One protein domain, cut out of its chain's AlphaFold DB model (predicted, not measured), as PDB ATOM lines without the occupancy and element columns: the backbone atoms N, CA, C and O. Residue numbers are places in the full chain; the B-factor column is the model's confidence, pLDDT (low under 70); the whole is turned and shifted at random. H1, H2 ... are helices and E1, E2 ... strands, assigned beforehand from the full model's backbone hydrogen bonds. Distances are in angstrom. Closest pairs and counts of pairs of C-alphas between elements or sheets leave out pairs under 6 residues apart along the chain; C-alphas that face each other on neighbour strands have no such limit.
ATOM      1  N   LYS A   4      51.694 -42.185 -47.416       85.06
ATOM      2  CA  LYS A   4      51.687 -42.437 -45.970       85.06
ATOM      3  C   LYS A   4      52.021 -41.188 -45.154       85.06
ATOM      4  O   LYS A   4      51.287 -40.864 -44.229       85.06
ATOM      5  N   ALA A   5      53.113 -40.498 -45.489       85.69
ATOM      6  CA  ALA A   5      53.565 -39.338 -44.724       85.69
ATOM      7  C   ALA A   5      52.533 -38.200 -44.758       85.69
ATOM      8  O   ALA A   5      52.302 -37.554 -43.740       85.69
ATOM      9  N   GLU A   6      51.886 -37.989 -45.905       87.50
ATOM     10  CA  GLU A   6      50.850 -36.965 -46.042       87.50
ATOM     11  C   GLU A   6      49.574 -37.331 -45.268       87.50
ATOM     12  O   GLU A   6      49.043 -36.494 -44.542       87.50
ATOM     13  N   LEU A   7      49.118 -38.589 -45.343       90.38
ATOM     14  CA  LEU A   7      47.959 -39.058 -44.572       90.38
ATOM     15  C   LEU A   7      48.216 -38.999 -43.058       90.38
ATOM     16  O   LEU A   7      47.361 -38.532 -42.310       90.38
ATOM     17  N   GLN A   8      49.410 -39.389 -42.603       89.31
ATOM     18  CA  GLN A   8      49.814 -39.274 -41.195       89.31
ATOM     19  C   GLN A   8      49.837 -37.820 -40.727       89.31
ATOM     20  O   GLN A   8      49.297 -37.502 -39.671       89.31
ATOM     21  N   ARG A   9      50.418 -36.917 -41.527       89.81
ATOM     22  CA  ARG A   9      50.465 -35.479 -41.229       89.81
ATOM     23  C   ARG A   9      49.068 -34.878 -41.065       89.81
ATOM     24  O   ARG A   9      48.894 -33.947 -40.283       89.81
ATOM     25  N   LEU A  10      48.094 -35.382 -41.819       89.44
ATOM     26  CA  LEU A  10      46.706 -34.931 -41.781       89.44
ATOM     27  C   LEU A  10      45.849 -35.663 -40.731       89.44
ATOM     28  O   LEU A  10      44.694 -35.278 -40.553       89.44
ATOM     29  N   GLY A  11      46.391 -36.671 -40.036       90.44
ATOM     30  CA  GLY A  11      45.641 -37.486 -39.074       90.44
ATOM     31  C   GLY A  11      44.541 -38.317 -39.737       90.44
ATOM     32  O   GLY A  11      43.436 -38.395 -39.224       90.44
ATOM     33  N   LEU A  12      44.827 -38.850 -40.926       92.75
ATOM     34  CA  LEU A  12      43.870 -39.519 -41.814       92.75
ATOM     35  C   LEU A  12      44.085 -41.035 -41.929       92.75
ATOM     36  O   LEU A  12      43.491 -41.695 -42.782       92.75
ATOM     37  N   LEU A  13      44.963 -41.576 -41.092       92.44
ATOM     38  CA  LEU A  13      45.111 -43.009 -40.900       92.44
ATOM     39  C   LEU A  13      44.471 -43.396 -39.572       92.44
ATOM     40  O   LEU A  13      44.513 -42.607 -38.629       92.44
ATOM     41  N   ALA A  14      43.934 -44.610 -39.504       86.19
ATOM     42  CA  ALA A  14      43.556 -45.223 -38.242       86.19
ATOM     43  C   ALA A  14      44.772 -45.334 -37.302       86.19
ATOM     44  O   ALA A  14      45.925 -45.394 -37.753       86.19
ATOM     45  N   ASP A  15      44.512 -45.373 -35.995       76.25
ATOM     46  CA  ASP A  15      45.557 -45.544 -34.987       76.25
ATOM     47  C   ASP A  15      46.357 -46.835 -35.260       76.25
ATOM     48  O   ASP A  15      45.799 -47.865 -35.634       76.25
ATOM     49  N   ASP A  16      47.686 -46.754 -35.146       77.94
ATOM     50  CA  ASP A  16      48.637 -47.847 -35.416       77.94
ATOM     51  C   ASP A  16      48.613 -48.453 -36.840       77.94
ATOM     52  O   ASP A  16      49.222 -49.497 -37.094       77.94
ATOM     53  N   ALA A  17      47.991 -47.780 -37.814       80.31
ATOM     54  CA  ALA A  17      47.902 -48.258 -39.191       80.31
ATOM     55  C   ALA A  17      49.272 -48.532 -39.848       80.31
ATOM     56  O   ALA A  17      50.120 -47.644 -40.032       80.31
ATOM     57  N   HIS A  18      49.456 -49.768 -40.321       78.75
ATOM     58  CA  HIS A  18      50.577 -50.126 -41.181       78.75
ATOM     59  C   HIS A  18      50.231 -49.860 -42.650       78.75
ATOM     60  O   HIS A  18      49.369 -50.510 -43.229       78.75
ATOM     61  N   VAL A  19      50.955 -48.927 -43.271       78.81
ATOM     62  CA  VAL A  19      50.830 -48.608 -44.701       78.81
ATOM     63  C   VAL A  19      52.082 -49.094 -45.433       78.81
ATOM     64  O   VAL A  19      53.145 -48.474 -45.265       78.81
ATOM     65  N   PRO A  20      51.988 -50.178 -46.228       71.94
ATOM     66  CA  PRO A  20      53.079 -50.626 -47.083       71.94
ATOM     67  C   PRO A  20      53.468 -49.568 -48.135       71.94
ATOM     68  O   PRO A  20      52.626 -48.768 -48.560       71.94
ATOM     69  N   PRO A  21      54.735 -49.535 -48.589       66.75
ATOM     70  CA  PRO A  21      55.158 -48.639 -49.664       66.75
ATOM     71  C   PRO A  21      54.389 -48.899 -50.966       66.75
ATOM     72  O   PRO A  21      54.119 -50.044 -51.310       66.75
ATOM     73  N   GLY A  22      54.082 -47.838 -51.718       67.12
ATOM     74  CA  GLY A  22      53.475 -47.948 -53.055       67.12
ATOM     75  C   GLY A  22      51.982 -48.287 -53.083       67.12
ATOM     76  O   GLY A  22      51.436 -48.446 -54.170       67.12
ATOM     77  N   GLN A  23      51.318 -48.371 -51.926       76.69
ATOM     78  CA  GLN A  23      49.884 -48.645 -51.863       76.69
ATOM     79  C   GLN A  23      49.031 -47.516 -52.445       76.69
ATOM     80  O   GLN A  23      49.375 -46.335 -52.345       76.69
ATOM     81  N   GLN A  24      47.900 -47.901 -53.035       84.88
ATOM     82  CA  GLN A  24      46.888 -46.993 -53.574       84.88
ATOM     83  C   GLN A  24      45.840 -46.673 -52.502       84.88
ATOM     84  O   GLN A  24      45.595 -47.491 -51.620       84.88
ATOM     85  N   LEU A  25      45.189 -45.506 -52.586       88.44
ATOM     86  CA  LEU A  25      44.136 -45.122 -51.632       88.44
ATOM     87  C   LEU A  25      43.015 -46.167 -51.531       88.44
ATOM     88  O   LEU A  25      42.556 -46.434 -50.428       88.44
ATOM     89  N   LEU A  26      42.628 -46.780 -52.655       89.81
ATOM     90  CA  LEU A  26      41.625 -47.849 -52.713       89.81
ATOM     91  C   LEU A  26      41.994 -49.035 -51.813       89.81
ATOM     92  O   LEU A  26      41.221 -49.393 -50.936       89.81
ATOM     93  N   ALA A  27      43.213 -49.562 -51.957       89.31
ATOM     94  CA  ALA A  27      43.709 -50.676 -51.149       89.31
ATOM     95  C   ALA A  27      43.840 -50.321 -49.656       89.31
ATOM     96  O   ALA A  27      43.699 -51.178 -48.790       89.31
ATOM     97  N   LEU A  28      44.118 -49.053 -49.330       91.50
ATOM     98  CA  LEU A  28      44.148 -48.586 -47.940       91.50
ATOM     99  C   LEU A  28      42.744 -48.441 -47.339       91.50
ATOM    100  O   LEU A  28      42.566 -48.663 -46.143       91.50
ATOM    101  N   CYS A  29      41.761 -48.047 -48.147       93.06
ATOM    102  CA  CYS A  29      40.362 -48.014 -47.735       93.06
ATOM    103  C   CYS A  29      39.868 -49.433 -47.449       93.06
ATOM    104  O   CYS A  29      39.403 -49.701 -46.345       93.06
ATOM    105  N   ASP A  30      40.105 -50.338 -48.398       92.50
ATOM    106  CA  ASP A  30      39.737 -51.746 -48.313       92.50
ATOM    107  C   ASP A  30      40.339 -52.445 -47.083       92.50
ATOM    108  O   ASP A  30      39.636 -53.092 -46.309       92.50
ATOM    109  N   ALA A  31      41.624 -52.196 -46.806       91.44
ATOM    110  CA  ALA A  31      42.311 -52.713 -45.623       91.44
ATOM    111  C   ALA A  31      41.854 -52.082 -44.287       91.44
ATOM    112  O   ALA A  31      42.408 -52.413 -43.236       91.44
ATOM    113  N   GLY A  32      40.905 -51.140 -44.304       91.56
ATOM    114  CA  GLY A  32      40.368 -50.490 -43.108       91.56
ATOM    115  C   GLY A  32      41.348 -49.548 -42.404       91.56
ATOM    116  O   GLY A  32      41.178 -49.257 -41.221       91.56
ATOM    117  N   VAL A  33      42.389 -49.071 -43.097       93.44
ATOM    118  CA  VAL A  33      43.439 -48.237 -42.486       93.44
ATOM    119  C   VAL A  33      43.227 -46.735 -42.677       93.44
ATOM    120  O   VAL A  33      43.935 -45.939 -42.057       93.44
ATOM    121  N   LEU A  34      42.278 -46.322 -43.522       93.81
ATOM    122  CA  LEU A  34      41.891 -44.916 -43.660       93.81
ATOM    123  C   LEU A  34      40.888 -44.529 -42.570       93.81
ATOM    124  O   LEU A  34      39.834 -45.150 -42.439       93.81
ATOM    125  N   ASP A  35      41.172 -43.453 -41.835       94.31
ATOM    126  CA  ASP A  35      40.178 -42.887 -40.921       94.31
ATOM    127  C   ASP A  35      38.974 -42.368 -41.721       94.31
ATOM    128  O   ASP A  35      39.122 -41.552 -42.633       94.31
ATOM    129  N   GLY A  36      37.777 -42.854 -41.383       93.44
ATOM    130  CA  GLY A  36      36.546 -42.583 -42.127       93.44
ATOM    131  C   GLY A  36      36.415 -43.337 -43.457       93.44
ATOM    132  O   GLY A  36      35.523 -43.001 -44.235       93.44
ATOM    133  N   GLY A  37      37.290 -44.306 -43.745       95.19
ATOM    134  CA  GLY A  37      37.132 -45.216 -44.882       95.19
ATOM    135  C   GLY A  37      35.907 -46.117 -44.714       95.19
ATOM    136  O   GLY A  37      35.574 -46.521 -43.596       95.19
ATOM    137  N   LEU A  38      35.227 -46.405 -45.821       95.88
ATOM    138  CA  LEU A  38      34.080 -47.298 -45.869       95.88
ATOM    139  C   LEU A  38      34.142 -48.140 -47.150       95.88
ATOM    140  O   LEU A  38      34.149 -47.598 -48.253       95.88
ATOM    141  N   THR A  39      34.153 -49.457 -46.976       96.00
ATOM    142  CA  THR A  39      34.079 -50.449 -48.054       96.00
ATOM    143  C   THR A  39      32.654 -50.968 -48.120       96.00
ATOM    144  O   THR A  39      32.150 -51.466 -47.111       96.00
ATOM    145  N   ILE A  40      31.995 -50.835 -49.268       95.06
ATOM    146  CA  ILE A  40      30.609 -51.283 -49.443       95.06
ATOM    147  C   ILE A  40      30.485 -52.213 -50.643       95.06
ATOM    148  O   ILE A  40      31.165 -52.021 -51.648       95.06
ATOM    149  N   ALA A  41      29.601 -53.202 -50.545       94.44
ATOM    150  CA  ALA A  41      29.287 -54.064 -51.676       94.44
ATOM    151  C   ALA A  41      28.661 -53.243 -52.818       94.44
ATOM    152  O   ALA A  41      27.942 -52.272 -52.569       94.44
ATOM    153  N   LEU A  42      28.942 -53.617 -54.070       90.12
ATOM    154  CA  LEU A  42      28.437 -52.897 -55.249       90.12
ATOM    155  C   LEU A  42      26.912 -52.981 -55.412       90.12
ATOM    156  O   LEU A  42      26.327 -52.131 -56.076       90.12
ATOM    157  N   ASP A  43      26.276 -53.986 -54.813       90.19
ATOM    158  CA  ASP A  43      24.829 -54.210 -54.820       90.19
ATOM    159  C   ASP A  43      24.113 -53.650 -53.578       90.19
ATOM    160  O   ASP A  43      22.896 -53.801 -53.459       90.19
ATOM    161  N   LEU A  44      24.839 -52.981 -52.670       92.75
ATOM    162  CA  LEU A  44      24.258 -52.371 -51.474       92.75
ATOM    163  C   LEU A  44      23.299 -51.239 -51.857       92.75
ATOM    164  O   LEU A  44      23.667 -50.315 -52.593       92.75
ATOM    165  N   ARG A  45      22.085 -51.260 -51.304       91.06
ATOM    166  CA  ARG A  45      21.089 -50.228 -51.593       91.06
ATOM    167  C   ARG A  45      21.355 -48.930 -50.814       91.06
ATOM    168  O   ARG A  45      21.899 -48.967 -49.706       91.06
ATOM    169  N   PRO A  46      20.916 -47.765 -51.325       92.00
ATOM    170  CA  PRO A  46      21.034 -46.493 -50.608       92.00
ATOM    171  C   PRO A  46      20.395 -46.479 -49.209       92.00
ATOM    172  O   PRO A  46      20.976 -45.913 -48.282       92.00
ATOM    173  N   ASP A  47      19.237 -47.117 -49.025       91.94
ATOM    174  CA  ASP A  47      18.547 -47.199 -47.728       91.94
ATOM    175  C   ASP A  47      19.315 -48.031 -46.690       91.94
ATOM    176  O   ASP A  47      19.258 -47.742 -45.495       91.94
ATOM    177  N   GLU A  48      20.102 -49.008 -47.138       93.31
ATOM    178  CA  GLU A  48      20.978 -49.806 -46.277       93.31
ATOM    179  C   GLU A  48      22.273 -49.049 -45.929       93.31
ATOM    180  O   GLU A  48      22.834 -49.213 -44.843       93.31
ATOM    181  N   LEU A  49      22.741 -48.189 -46.839       94.94
ATOM    182  CA  LEU A  49      23.971 -47.415 -46.689       94.94
ATOM    183  C   LEU A  49      23.815 -46.173 -45.802       94.94
ATOM    184  O   LEU A  49      24.768 -45.788 -45.120       94.94
ATOM    185  N   ILE A  50      22.653 -45.519 -45.814       95.06
ATOM    186  CA  ILE A  50      22.489 -44.182 -45.221       95.06
ATOM    187  C   ILE A  50      22.847 -44.121 -43.736       95.06
ATOM    188  O   ILE A  50      23.538 -43.194 -43.322       95.06
ATOM    189  N   GLY A  51      22.478 -45.130 -42.945       94.81
ATOM    190  CA  GLY A  51      22.838 -45.202 -41.526       94.81
ATOM    191  C   GLY A  51      24.359 -45.233 -41.306       94.81
ATOM    192  O   GLY A  51      24.903 -44.292 -40.718       94.81
ATOM    193  N   PRO A  52      25.065 -46.271 -41.804       95.19
ATOM    194  CA  PRO A  52      26.525 -46.353 -41.735       95.19
ATOM    195  C   PRO A  52      27.238 -45.117 -42.298       95.19
ATOM    196  O   PRO A  52      28.234 -44.657 -41.735       95.19
ATOM    197  N   LEU A  53      26.725 -44.550 -43.392       96.69
ATOM    198  CA  LEU A  53      27.296 -43.365 -44.017       96.69
ATOM    199  C   LEU A  53      27.156 -42.129 -43.118       96.69
ATOM    200  O   LEU A  53      28.152 -41.457 -42.856       96.69
ATOM    201  N   CYS A  54      25.963 -41.854 -42.592       96.69
ATOM    202  CA  CYS A  54      25.709 -40.735 -41.681       96.69
ATOM    203  C   CYS A  54      26.524 -40.840 -40.383       96.69
ATOM    204  O   CYS A  54      27.031 -39.830 -39.884       96.69
ATOM    205  N   GLU A  55      26.726 -42.052 -39.858       95.81
ATOM    206  CA  GLU A  55      27.597 -42.273 -38.700       95.81
ATOM    207  C   GLU A  55      29.046 -41.853 -38.991       95.81
ATOM    208  O   GLU A  55      29.675 -41.171 -38.169       95.81
ATOM    209  N   ARG A  56      29.556 -42.209 -40.178       96.12
ATOM    210  CA  ARG A  56      30.907 -41.853 -40.635       96.12
ATOM    211  C   ARG A  56      31.048 -40.383 -41.010       96.12
ATOM    212  O   ARG A  56      32.105 -39.811 -40.743       96.12
ATOM    213  N   ILE A  57      30.010 -39.765 -41.571       97.44
ATOM    214  CA  ILE A  57      29.965 -38.320 -41.831       97.44
ATOM    215  C   ILE A  57      30.063 -37.544 -40.514       97.44
ATOM    216  O   ILE A  57      30.826 -36.581 -40.429       97.44
ATOM    217  N   GLY A  58      29.355 -37.981 -39.470       96.25
ATOM    218  CA  GLY A  58      29.348 -37.294 -38.179       96.25
ATOM    219  C   GLY A  58      28.587 -35.963 -38.217       96.25
ATOM    220  O   GLY A  58      27.717 -35.761 -39.056       96.25
ATOM    221  N   GLY A  59      28.887 -35.061 -37.277       94.88
ATOM    222  CA  GLY A  59      28.208 -33.762 -37.194       94.88
ATOM    223  C   GLY A  59      26.684 -33.885 -37.059       94.88
ATOM    224  O   GLY A  59      26.186 -34.774 -36.358       94.88
ATOM    225  N   SER A  60      25.948 -33.010 -37.746       94.75
ATOM    226  CA  SER A  60      24.484 -33.032 -37.813       94.75
ATOM    227  C   SER A  60      23.929 -34.234 -38.578       94.75
ATOM    228  O   SER A  60      22.786 -34.610 -38.334       94.75
ATOM    229  N   ALA A  61      24.730 -34.918 -39.406       95.31
ATOM    230  CA  ALA A  61      24.279 -36.106 -40.135       95.31
ATOM    231  C   ALA A  61      23.838 -37.247 -39.209       95.31
ATOM    232  O   ALA A  61      22.990 -38.050 -39.581       95.31
ATOM    233  N   ARG A  62      24.338 -37.285 -37.967       94.44
ATOM    234  CA  ARG A  62      23.894 -38.241 -36.933       94.44
ATOM    235  C   ARG A  62      22.445 -38.041 -36.487       94.44
ATOM    236  O   ARG A  62      21.901 -38.902 -35.802       94.44
ATOM    237  N   LEU A  63      21.860 -36.888 -36.796       93.38
ATOM    238  CA  LEU A  63      20.479 -36.554 -36.467       93.38
ATOM    239  C   LEU A  63      19.517 -36.877 -37.611       93.38
ATOM    240  O   LEU A  63      18.310 -36.845 -37.375       93.38
ATOM    241  N   LEU A  64      20.036 -37.196 -38.805       95.00
ATOM    242  CA  LEU A  64      19.218 -37.562 -39.953       95.00
ATOM    243  C   LEU A  64      18.428 -38.832 -39.648       95.00
ATOM    244  O   LEU A  64      18.976 -39.836 -39.184       95.00
ATOM    245  N   LYS A  65      17.132 -38.789 -39.938       94.06
ATOM    246  CA  LYS A  65      16.226 -39.928 -39.802       94.06
ATOM    247  C   LYS A  65      15.660 -40.296 -41.156       94.06
ATOM    248  O   LYS A  65      15.190 -39.420 -41.869       94.06
ATOM    249  N   VAL A  66      15.636 -41.588 -41.456       93.88
ATOM    250  CA  VAL A  66      14.819 -42.136 -42.541       93.88
ATOM    251  C   VAL A  66      13.434 -42.418 -41.974       93.88
ATOM    252  O   VAL A  66      13.298 -43.176 -41.013       93.88
ATOM    253  N   LEU A  67      12.424 -41.756 -42.526       93.06
ATOM    254  CA  LEU A  67      11.028 -41.865 -42.114       93.06
ATOM    255  C   LEU A  67      10.283 -42.927 -42.922       93.06
ATOM    256  O   LEU A  67       9.462 -43.654 -42.367       93.06
ATOM    257  N   ASP A  68      10.570 -43.006 -44.219       91.00
ATOM    258  CA  ASP A  68       9.933 -43.926 -45.159       91.00
ATOM    259  C   ASP A  68      10.882 -44.203 -46.335       91.00
ATOM    260  O   ASP A  68      11.741 -43.379 -46.664       91.00
ATOM    261  N   VAL A  69      10.721 -45.363 -46.968       90.81
ATOM    262  CA  VAL A  69      11.445 -45.750 -48.185       90.81
ATOM    263  C   VAL A  69      10.405 -46.183 -49.199       90.81
ATOM    264  O   VAL A  69       9.678 -47.154 -48.985       90.81
ATOM    265  N   ARG A  70      10.324 -45.453 -50.307       86.75
ATOM    266  CA  ARG A  70       9.390 -45.752 -51.392       86.75
ATOM    267  C   ARG A  70      10.150 -46.303 -52.571       86.75
ATOM    268  O   ARG A  70      11.194 -45.778 -52.925       86.75
ATOM    269  N   ASP A  71       9.596 -47.345 -53.165       77.06
ATOM    270  CA  ASP A  71      10.244 -48.124 -54.215       77.06
ATOM    271  C   ASP A  71       9.260 -48.253 -55.396       77.06
ATOM    272  O   ASP A  71       8.741 -49.334 -55.657       77.06
ATOM    273  N   ASP A  72       8.885 -47.119 -56.020       67.00
ATOM    274  CA  ASP A  72       8.133 -47.064 -57.297       67.00
ATOM    275  C   ASP A  72       8.051 -45.619 -57.866       67.00
ATOM    276  O   ASP A  72       7.445 -44.759 -57.215       67.00
ATOM    277  N   PRO A  73       8.590 -45.287 -59.065       61.81
ATOM    278  CA  PRO A  73       9.476 -46.066 -59.944       61.81
ATOM    279  C   PRO A  73      10.977 -45.933 -59.603       61.81
ATOM    280  O   PRO A  73      11.812 -46.546 -60.267       61.81
ATOM    281  N   GLU A  74      11.331 -45.127 -58.599       66.69
ATOM    282  CA  GLU A  74      12.698 -44.902 -58.107       66.69
ATOM    283  C   GLU A  74      12.718 -45.013 -56.579       66.69
ATOM    284  O   GLU A  74      11.702 -44.736 -55.935       66.69
ATOM    285  N   VAL A  75      13.866 -45.393 -56.001       70.38
ATOM    286  CA  VAL A  75      14.051 -45.378 -54.546       70.38
ATOM    287  C   VAL A  75      14.016 -43.924 -54.077       70.38
ATOM    288  O   VAL A  75      14.921 -43.136 -54.360       70.38
ATOM    289  N   ALA A  76      12.954 -43.572 -53.359       84.19
ATOM    290  CA  ALA A  76      12.815 -42.292 -52.692       84.19
ATOM    291  C   ALA A  76      12.948 -42.488 -51.180       84.19
ATOM    292  O   ALA A  76      12.153 -43.201 -50.558       84.19
ATOM    293  N   LEU A  77      13.952 -41.844 -50.590       91.69
ATOM    294  CA  LEU A  77      14.127 -41.777 -49.145       91.69
ATOM    295  C   LEU A  77      13.361 -40.564 -48.631       91.69
ATOM    296  O   LEU A  77      13.678 -39.431 -48.990       91.69
ATOM    297  N   ILE A  78      12.369 -40.795 -47.778       93.00
ATOM    298  CA  ILE A  78      11.740 -39.717 -47.022       93.00
ATOM    299  C   ILE A  78      12.560 -39.529 -45.755       93.00
ATOM    300  O   ILE A  78      12.669 -40.454 -44.947       93.00
ATOM    301  N   VAL A  79      13.170 -38.360 -45.593       93.69
ATOM    302  CA  VAL A  79      14.110 -38.081 -44.507       93.69
ATOM    303  C   VAL A  79      13.722 -36.841 -43.713       93.69
ATOM    304  O   VAL A  79      12.999 -35.978 -44.194       93.69
ATOM    305  N   ASP A  80      14.226 -36.754 -42.486       93.12
ATOM    306  CA  ASP A  80      14.183 -35.549 -41.655       93.12
ATOM    307  C   ASP A  80      15.594 -35.252 -41.139       93.12
ATOM    308  O   ASP A  80      16.160 -36.030 -40.362       93.12
ATOM    309  N   ALA A  81      16.164 -34.133 -41.596       85.31
ATOM    310  CA  ALA A  81      17.480 -33.631 -41.196       85.31
ATOM    311  C   ALA A  81      17.397 -32.531 -40.112       85.31
ATOM    312  O   ALA A  81      18.379 -31.846 -39.824       85.31
ATOM    313  N   GLY A  82      16.235 -32.365 -39.468       82.69
ATOM    314  CA  GLY A  82      15.983 -31.372 -38.419       82.69
ATOM    315  C   GLY A  82      15.399 -30.048 -38.924       82.69
ATOM    316  O   GLY A  82      15.181 -29.128 -38.134       82.69
ATOM    317  N   ASN A  83      15.134 -29.949 -40.223       80.31
ATOM    318  CA  ASN A  83      14.550 -28.803 -40.922       80.31
ATOM    319  C   ASN A  83      13.157 -29.105 -41.513       80.31
ATOM    320  O   ASN A  83      12.517 -28.194 -42.041       80.31
ATOM    321  N   GLY A  84      12.664 -30.339 -41.377       86.19
ATOM    322  CA  GLY A  84      11.391 -30.794 -41.927       86.19
ATOM    323  C   GLY A  84      11.536 -32.099 -42.702       86.19
ATOM    324  O   GLY A  84      12.627 -32.638 -42.845       86.19
ATOM    325  N   GLU A  85      10.404 -32.609 -43.179       92.69
ATOM    326  CA  GLU A  85      10.371 -33.789 -44.041       92.69
ATOM    327  C   GLU A  85      10.804 -33.421 -45.465       92.69
ATOM    328  O   GLU A  85      10.266 -32.487 -46.067       92.69
ATOM    329  N   GLU A  86      11.743 -34.187 -46.009       92.06
ATOM    330  CA  GLU A  86      12.243 -34.066 -47.373       92.06
ATOM    331  C   GLU A  86      12.171 -35.405 -48.108       92.06
ATOM    332  O   GLU A  86      12.263 -36.469 -47.502       92.06
ATOM    333  N   SER A  87      12.034 -35.353 -49.434       91.81
ATOM    334  CA  SER A  87      12.080 -36.531 -50.305       91.81
ATOM    335  C   SER A  87      13.354 -36.494 -51.134       91.81
ATOM    336  O   SER A  87      13.559 -35.564 -51.915       91.81
ATOM    337  N   TRP A  88      14.201 -37.504 -50.980       92.75
ATOM    338  CA  TRP A  88      15.443 -37.659 -51.725       92.75
ATOM    339  C   TRP A  88      15.301 -38.784 -52.744       92.75
ATOM    340  O   TRP A  88      15.057 -39.926 -52.369       92.75
ATOM    341  N   GLU A  89      15.476 -38.472 -54.025       90.06
ATOM    342  CA  GLU A  89      15.541 -39.462 -55.106       90.06
ATOM    343  C   GLU A  89      16.979 -39.983 -55.203       90.06
ATOM    344  O   GLU A  89      17.895 -39.228 -55.540       90.06
ATOM    345  N   VAL A  90      17.197 -41.247 -54.831       89.81
ATOM    346  CA  VAL A  90      18.542 -41.816 -54.669       89.81
ATOM    347  C   VAL A  90      18.573 -43.220 -55.258       89.81
ATOM    348  O   VAL A  90      18.047 -44.148 -54.653       89.81
ATOM    349  N   ARG A  91      19.174 -43.399 -56.439       85.31
ATOM    350  CA  ARG A  91      19.113 -44.681 -57.164       85.31
ATOM    351  C   ARG A  91      20.265 -45.604 -56.806       85.31
ATOM    352  O   ARG A  91      20.086 -46.815 -56.737       85.31
ATOM    353  N   GLU A  92      21.440 -45.031 -56.578       88.44
ATOM    354  CA  GLU A  92      22.656 -45.776 -56.262       88.44
ATOM    355  C   GLU A  92      23.455 -45.128 -55.117       88.44
ATOM    356  O   GLU A  92      23.251 -43.954 -54.791       88.44
ATOM    357  N   PRO A  93      24.403 -45.854 -54.493       90.75
ATOM    358  CA  PRO A  93      25.252 -45.312 -53.431       90.75
ATOM    359  C   PRO A  93      25.937 -43.979 -53.762       90.75
ATOM    360  O   PRO A  93      26.154 -43.152 -52.876       90.75
ATOM    361  N   ARG A  94      26.277 -43.748 -55.036       89.69
ATOM    362  CA  ARG A  94      26.920 -42.507 -55.489       89.69
ATOM    363  C   ARG A  94      25.970 -41.309 -55.404       89.69
ATOM    364  O   ARG A  94      26.400 -40.255 -54.935       89.69
ATOM    365  N   ASP A  95      24.693 -41.484 -55.739       91.12
ATOM    366  CA  ASP A  95      23.669 -40.441 -55.581       91.12
ATOM    367  C   ASP A  95      23.514 -40.050 -54.107       91.12
ATOM    368  O   ASP A  95      23.419 -38.867 -53.772       91.12
ATOM    369  N   LEU A  96      23.555 -41.040 -53.207       93.81
ATOM    370  CA  LEU A  96      23.446 -40.796 -51.769       93.81
ATOM    371  C   LEU A  96      24.619 -39.960 -51.263       93.81
ATOM    372  O   LEU A  96      24.432 -39.006 -50.512       93.81
ATOM    373  N   VAL A  97      25.833 -40.292 -51.707       94.00
ATOM    374  CA  VAL A  97      27.045 -39.526 -51.399       94.00
ATOM    375  C   VAL A  97      26.912 -38.074 -51.856       94.00
ATOM    376  O   VAL A  97      27.287 -37.158 -51.119       94.00
ATOM    377  N   GLU A  98      26.381 -37.845 -53.057       92.50
ATOM    378  CA  GLU A  98      26.140 -36.498 -53.578       92.50
ATOM    379  C   GLU A  98      25.123 -35.744 -52.722       92.50
ATOM    380  O   GLU A  98      25.416 -34.638 -52.260       92.50
ATOM    381  N   ARG A  99      23.981 -36.369 -52.428       93.94
ATOM    382  CA  ARG A  99      22.922 -35.773 -51.612       93.94
ATOM    383  C   ARG A  99      23.395 -35.452 -50.194       93.94
ATOM    384  O   ARG A  99      23.179 -34.336 -49.735       93.94
ATOM    385  N   CYS A 100      24.126 -36.349 -49.532       95.50
ATOM    386  CA  CYS A 100      24.692 -36.088 -48.206       95.50
ATOM    387  C   CYS A 100      25.720 -34.945 -48.215       95.50
ATOM    388  O   CYS A 100      25.742 -34.117 -47.306       95.50
ATOM    389  N   ASN A 101      26.582 -34.876 -49.233       95.75
ATOM    390  CA  ASN A 101      27.543 -33.780 -49.360       95.75
ATOM    391  C   ASN A 101      26.860 -32.422 -49.584       95.75
ATOM    392  O   ASN A 101      27.386 -31.395 -49.148       95.75
ATOM    393  N   GLU A 102      25.728 -32.402 -50.291       93.94
ATOM    394  CA  GLU A 102      24.906 -31.206 -50.459       93.94
ATOM    395  C   GLU A 102      24.204 -30.816 -49.162       93.94
ATOM    396  O   GLU A 102      24.373 -29.680 -48.723       93.94
ATOM    397  N   GLU A 103      23.502 -31.760 -48.537       95.06
ATOM    398  CA  GLU A 103      22.730 -31.547 -47.310       95.06
ATOM    399  C   GLU A 103      23.607 -31.004 -46.183       95.06
ATOM    400  O   GLU A 103      23.339 -29.966 -45.582       95.06
ATOM    401  N   PHE A 104      24.739 -31.662 -45.938       94.38
ATOM    402  CA  PHE A 104      25.615 -31.305 -44.830       94.38
ATOM    403  C   PHE A 104      26.701 -30.317 -45.230       94.38
ATOM    404  O   PHE A 104      27.688 -30.196 -44.505       94.38
ATOM    405  N   ARG A 105      26.574 -29.615 -46.364       94.12
ATOM    406  CA  ARG A 105      27.607 -28.711 -46.897       94.12
ATOM    407  C   ARG A 105      28.082 -27.681 -45.878       94.12
ATOM    408  O   ARG A 105      29.294 -27.508 -45.726       94.12
ATOM    409  N   ASP A 106      27.153 -27.058 -45.167       92.38
ATOM    410  CA  ASP A 106      27.443 -25.940 -44.266       92.38
ATOM    411  C   ASP A 106      27.778 -26.377 -42.830       92.38
ATOM    412  O   ASP A 106      28.221 -25.561 -42.021       92.38
ATOM    413  N   ASP A 107      27.653 -27.671 -42.512       93.56
ATOM    414  CA  ASP A 107      28.096 -28.211 -41.226       93.56
ATOM    415  C   ASP A 107      29.624 -28.385 -41.209       93.56
ATOM    416  O   ASP A 107      30.185 -29.201 -41.938       93.56
ATOM    417  N   ALA A 108      30.327 -27.615 -40.381       92.25
ATOM    418  CA  ALA A 108      31.783 -27.697 -40.273       92.25
ATOM    419  C   ALA A 108      32.275 -28.978 -39.571       92.25
ATOM    420  O   ALA A 108      33.420 -29.385 -39.793       92.25
ATOM    421  N   GLU A 109      31.427 -29.597 -38.746       93.56
ATOM    422  CA  GLU A 109      31.745 -30.812 -37.991       93.56
ATOM    423  C   GLU A 109      31.476 -32.085 -38.804       93.56
ATOM    424  O   GLU A 109      31.999 -33.154 -38.472       93.56
ATOM    425  N   SER A 110      30.713 -31.977 -39.897       96.19
ATOM    426  CA  SER A 110      30.521 -33.072 -40.841       96.19
ATOM    427  C   SER A 110      31.755 -33.289 -41.718       96.19
ATOM    428  O   SER A 110      32.507 -32.378 -42.095       96.19
ATOM    429  N   ARG A 111      31.971 -34.549 -42.072       97.25
ATOM    430  CA  ARG A 111      32.979 -34.962 -43.041       97.25
ATOM    431  C   ARG A 111      32.389 -34.928 -44.450       97.25
ATOM    432  O   ARG A 111      31.245 -35.305 -44.659       97.25
ATOM    433  N   ALA A 112      33.187 -34.507 -45.424       96.19
ATOM    434  CA  ALA A 112      32.840 -34.646 -46.833       96.19
ATOM    435  C   ALA A 112      33.139 -36.070 -47.303       96.19
ATOM    436  O   ALA A 112      34.163 -36.639 -46.928       96.19
ATOM    437  N   VAL A 113      32.291 -36.624 -48.156       95.94
ATOM    438  CA  VAL A 113      32.442 -37.993 -48.650       95.94
ATOM    439  C   VAL A 113      33.026 -37.981 -50.060       95.94
ATOM    440  O   VAL A 113      32.523 -37.288 -50.944       95.94
ATOM    441  N   ALA A 114      34.096 -38.742 -50.271       93.56
ATOM    442  CA  ALA A 114      34.725 -38.959 -51.569       93.56
ATOM    443  C   ALA A 114      34.483 -40.396 -52.045       93.56
ATOM    444  O   ALA A 114      34.664 -41.331 -51.268       93.56
ATOM    445  N   VAL A 115      34.155 -40.579 -53.324       92.88
ATOM    446  CA  VAL A 115      34.117 -41.902 -53.961       92.88
ATOM    447  C   VAL A 115      35.510 -42.216 -54.497       92.88
ATOM    448  O   VAL A 115      35.975 -41.573 -55.434       92.88
ATOM    449  N   LEU A 116      36.229 -43.155 -53.890       90.69
ATOM    450  CA  LEU A 116      37.592 -43.483 -54.315       90.69
ATOM    451  C   LEU A 116      37.624 -44.333 -55.590       90.69
ATOM    452  O   LEU A 116      38.624 -44.286 -56.310       90.69
ATOM    453  N   GLY A 117      36.551 -45.082 -55.848       89.94
ATOM    454  CA  GLY A 117      36.411 -46.009 -56.971       89.94
ATOM    455  C   GLY A 117      36.147 -47.441 -56.507       89.94
ATOM    456  O   GLY A 117      35.924 -47.692 -55.322       89.94
ATOM    457  N   GLU A 118      36.160 -48.369 -57.453       91.31
ATOM    458  CA  GLU A 118      35.895 -49.788 -57.207       91.31
ATOM    459  C   GLU A 118      37.195 -50.561 -56.950       91.31
ATOM    460  O   GLU A 118      38.238 -50.269 -57.545       91.31
ATOM    461  N   TRP A 119      37.134 -51.543 -56.053       91.19
ATOM    462  CA  TRP A 119      38.229 -52.444 -55.698       91.19
ATOM    463  C   TRP A 119      37.661 -53.773 -55.195       91.19
ATOM    464  O   TRP A 119      36.814 -53.743 -54.310       91.19
ATOM    465  N   GLU A 120      38.126 -54.903 -55.743       87.44
ATOM    466  CA  GLU A 120      37.708 -56.268 -55.353       87.44
ATOM    467  C   GLU A 120      36.187 -56.393 -55.116       87.44
ATOM    468  O   GLU A 120      35.726 -56.731 -54.030       87.44
ATOM    469  N   ASP A 121      35.399 -56.058 -56.145       89.44
ATOM    470  CA  ASP A 121      33.926 -56.123 -56.146       89.44
ATOM    471  C   ASP A 121      33.226 -55.255 -55.079       89.44
ATOM    472  O   ASP A 121      32.068 -55.481 -54.729       89.44
ATOM    473  N   SER A 122      33.918 -54.227 -54.581       94.19
ATOM    474  CA  SER A 122      33.398 -53.267 -53.605       94.19
ATOM    475  C   SER A 122      33.627 -51.823 -54.051       94.19
ATOM    476  O   SER A 122      34.641 -51.497 -54.672       94.19
ATOM    477  N   LEU A 123      32.713 -50.921 -53.691       93.62
ATOM    478  CA  LEU A 123      32.912 -49.480 -53.816       93.62
ATOM    479  C   LEU A 123      33.606 -48.944 -52.562       93.62
ATOM    480  O   LEU A 123      33.189 -49.201 -51.433       93.62
ATOM    481  N   GLN A 124      34.654 -48.157 -52.770       94.50
ATOM    482  CA  GLN A 124      35.436 -47.551 -51.702       94.50
ATOM    483  C   GLN A 124      35.013 -46.093 -51.524       94.50
ATOM    484  O   GLN A 124      35.141 -45.274 -52.442       94.50
ATOM    485  N   LEU A 125      34.526 -45.751 -50.338       95.44
ATOM    486  CA  LEU A 125      34.127 -44.404 -49.947       95.44
ATOM    487  C   LEU A 125      35.044 -43.883 -48.841       95.44
ATOM    488  O   LEU A 125      35.548 -44.637 -48.013       95.44
ATOM    489  N   TRP A 126      35.238 -42.568 -48.792       95.12
ATOM    490  CA  TRP A 126      36.065 -41.954 -47.764       95.12
ATOM    491  C   TRP A 126      35.439 -40.689 -47.188       95.12
ATOM    492  O   TRP A 126      35.304 -39.680 -47.876       95.12
ATOM    493  N   CYS A 127      35.088 -40.738 -45.903       96.62
ATOM    494  CA  CYS A 127      34.586 -39.607 -45.130       96.62
ATOM    495  C   CYS A 127      35.760 -38.795 -44.563       96.62
ATOM    496  O   CYS A 127      36.400 -39.175 -43.578       96.62
ATOM    497  N   ILE A 128      36.025 -37.647 -45.177       94.69
ATOM    498  CA  ILE A 128      37.179 -36.785 -44.934       94.69
ATOM    499  C   ILE A 128      36.754 -35.536 -44.144       94.69
ATOM    500  O   ILE A 128      35.862 -34.805 -44.582       94.69
ATOM    501  N   PRO A 129      37.432 -35.183 -43.039       95.31
ATOM    502  CA  PRO A 129      37.241 -33.891 -42.385       95.31
ATOM    503  C   PRO A 129      37.418 -32.720 -43.365       95.31
ATOM    504  O   PRO A 129      38.468 -32.592 -44.001       95.31
ATOM    505  N   LYS A 130      36.445 -31.803 -43.443       94.25
ATOM    506  CA  LYS A 130      36.461 -30.689 -44.416       94.25
ATOM    507  C   LYS A 130      37.712 -29.814 -44.340       94.25
ATOM    508  O   LYS A 130      38.235 -29.362 -45.358       94.25
ATOM    509  N   ARG A 131      38.275 -29.657 -43.137       92.31
ATOM    510  CA  ARG A 131      39.560 -28.973 -42.897       92.31
ATOM    511  C   ARG A 131      40.745 -29.564 -43.682       92.31
ATOM    512  O   ARG A 131      41.684 -28.838 -43.996       92.31
ATOM    513  N   ALA A 132      40.711 -30.858 -44.013       91.81
ATOM    514  CA  ALA A 132      41.776 -31.551 -44.740       91.81
ATOM    515  C   ALA A 132      41.614 -31.485 -46.270       91.81
ATOM    516  O   ALA A 132      42.602 -31.665 -46.990       91.81
ATOM    517  N   LEU A 133      40.415 -31.165 -46.782       90.25
ATOM    518  CA  LEU A 133      40.104 -31.180 -48.220       90.25
ATOM    519  C   LEU A 133      41.050 -30.305 -49.037       90.25
ATOM    520  O   LEU A 133      41.552 -30.735 -50.072       90.25
ATOM    521  N   SER A 134      41.357 -29.098 -48.553       88.62
ATOM    522  CA  SER A 134      42.244 -28.183 -49.276       88.62
ATOM    523  C   SER A 134      43.648 -28.760 -49.482       88.62
ATOM    524  O   SER A 134      44.289 -28.442 -50.482       88.62
ATOM    525  N   SER A 135      44.151 -29.578 -48.551       88.31
ATOM    526  CA  SER A 135      45.458 -30.236 -48.683       88.31
ATOM    527  C   SER A 135      45.364 -31.443 -49.614       88.31
ATOM    528  O   SER A 135      46.162 -31.557 -50.542       88.31
ATOM    529  N   LEU A 136      44.344 -32.287 -49.435       86.62
ATOM    530  CA  LEU A 136      44.151 -33.501 -50.234       86.62
ATOM    531  C   LEU A 136      43.878 -33.212 -51.709       86.62
ATOM    532  O   LEU A 136      44.472 -33.848 -52.570       86.62
ATOM    533  N   LEU A 137      43.066 -32.201 -52.029       86.12
ATOM    534  CA  LEU A 137      42.781 -31.813 -53.417       86.12
ATOM    535  C   LEU A 137      44.025 -31.316 -54.170       86.12
ATOM    536  O   LEU A 137      44.039 -31.274 -55.400       86.12
ATOM    537  N   ARG A 138      45.088 -30.932 -53.455       83.00
ATOM    538  CA  ARG A 138      46.390 -30.582 -54.040       83.00
ATOM    539  C   ARG A 138      47.344 -31.775 -54.117       83.00
ATOM    540  O   ARG A 138      48.374 -31.670 -54.780       83.00
ATOM    541  N   ALA A 139      47.025 -32.889 -53.462       80.88
ATOM    542  CA  ALA A 139      47.874 -34.065 -53.431       80.88
ATOM    543  C   ALA A 139      47.789 -34.854 -54.755       80.88
ATOM    544  O   ALA A 139      46.705 -35.008 -55.318       80.88
ATOM    545  N   PRO A 140      48.915 -35.395 -55.253       75.50
ATOM    546  CA  PRO A 140      48.973 -36.065 -56.556       75.50
ATOM    547  C   PRO A 140      48.271 -37.428 -56.572       75.50
ATOM    548  O   PRO A 140      47.936 -37.935 -57.633       75.50
ATOM    549  N   PHE A 141      48.075 -38.032 -55.401       74.31
ATOM    550  CA  PHE A 141      47.449 -39.343 -55.249       74.31
ATOM    551  C   PHE A 141      45.920 -39.273 -55.136       74.31
ATOM    552  O   PHE A 141      45.260 -40.307 -55.117       74.31
ATOM    553  N   PHE A 142      45.357 -38.073 -54.981       73.25
ATOM    554  CA  PHE A 142      43.931 -37.881 -54.768       73.25
ATOM    555  C   PHE A 142      43.236 -37.754 -56.129       73.25
ATOM    556  O   PHE A 142      43.498 -36.812 -56.882       73.25
ATOM    557  N   GLN A 143      42.399 -38.740 -56.460       66.00
ATOM    558  CA  GLN A 143      41.777 -38.891 -57.780       66.00
ATOM    559  C   GLN A 143      40.916 -37.682 -58.181       66.00
ATOM    560  O   GLN A 143      40.323 -36.995 -57.346       66.00
ATOM    561  N   ALA A 144      40.837 -37.428 -59.490       61.09
ATOM    562  CA  ALA A 144      40.146 -36.265 -60.050       61.09
ATOM    563  C   ALA A 144      38.612 -36.376 -60.031       61.09
ATOM    564  O   ALA A 144      37.950 -35.341 -60.077       61.09
ATOM    565  N   GLU A 145      38.064 -37.589 -59.935       67.44
ATOM    566  CA  GLU A 145      36.620 -37.868 -60.036       67.44
ATOM    567  C   GLU A 145      35.791 -37.026 -59.053       67.44
ATOM    568  O   GLU A 145      34.772 -36.446 -59.415       67.44
TER     569      GLU A 145
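This is residues 4 to 145 of the 162 residues of an uncharacterized protein of Myxococcaceae bacterium (UniProt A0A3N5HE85). Two small three-stranded antiparallel sheets, E1-E6-E5 near the middle of the length and E2-E3-E4 at one end, have the helices H3 and H5 between them. H2 packs on the opposite face of E1-E6-E5 from H5, and H1 with the unnamed residues 10 to 24 lies toward the other end. The printed part has 142 residues, with six named helices and six named strands in the order H1 H2 E1 H3 H4 E2 E3 E4 H5 E5 E6 H6; the class is mixed. It is compact, with a radius of gyration of the C-alphas of 15.5 A, and spans 47 by 32 by 26 A.

H1, residues 4 to 9, is apart from H2, residues 25 to 30. E1, residues 37 to 41, and E6, residues 122 to 129, are antiparallel, with N 38 and O 125 2.8 A apart. E6 forms a hairpin with E5, residues 111 to 119, where N 114 and O 126 are 2.8 A apart. H2 lies over E6 at a height over the sheet of 7.5 A; its closest C-alphas to E1 are those of Cys 29 and Gly 37, 5.1 A. H3, residues 46 to 57, and H5, residues 93 to 103, with H2 and H6, residues 130 to 136, make three layers, helices on both faces of the sheet: H3 and H5 on one, H2 and H6 on the other. H3 touches H5 with residues 46 to 50 alone, at a steep tilt of 49 degrees, the same way; the closest C-alphas are those of Pro 46 and Pro 93, 5.2 A. H4, residues 59 to 63, touches H3 only at the corner, closest at the C-alphas of Cys 54 and Ala 61, 5.1 A. E2, residues 65 to 71, E3, residues 75 to 80, and E4, residues 85 to 89, form a meander, each strand the antiparallel neighbour of the one before, with N 67 to O 78 and N 77 to O 88 both 2.8 A. H3 is on this sheet too, at a height over the sheet of 9.3 A. Every O i to N i+4 pair is within hydrogen-bond range in H1, H2 and H5, against 6 of 8 in H3, 0 of 1 in H4 and 1 of 3 in H6; of O i to N i+3 pairs, 1 of 2 in H4 and 3 of 4 in H6 are.

H1 begins at C-alpha 4 (51.687, -42.437, -45.970). H3 measures 15.0 A, E2 17.6 A, H5 15.3 A, E5 22.2 A and E6 22.7 A. H6 ends at C-alpha 136 (44.151, -33.501, -50.234).

The C-alphas farthest apart, of Pro 21 and Gly 84, are 47.9 A apart. The printed part has no cut, and the link from H1 to H2 is long. Residues 21 to 22, 72 to 74 and 143 to 145 have pLDDT under 70.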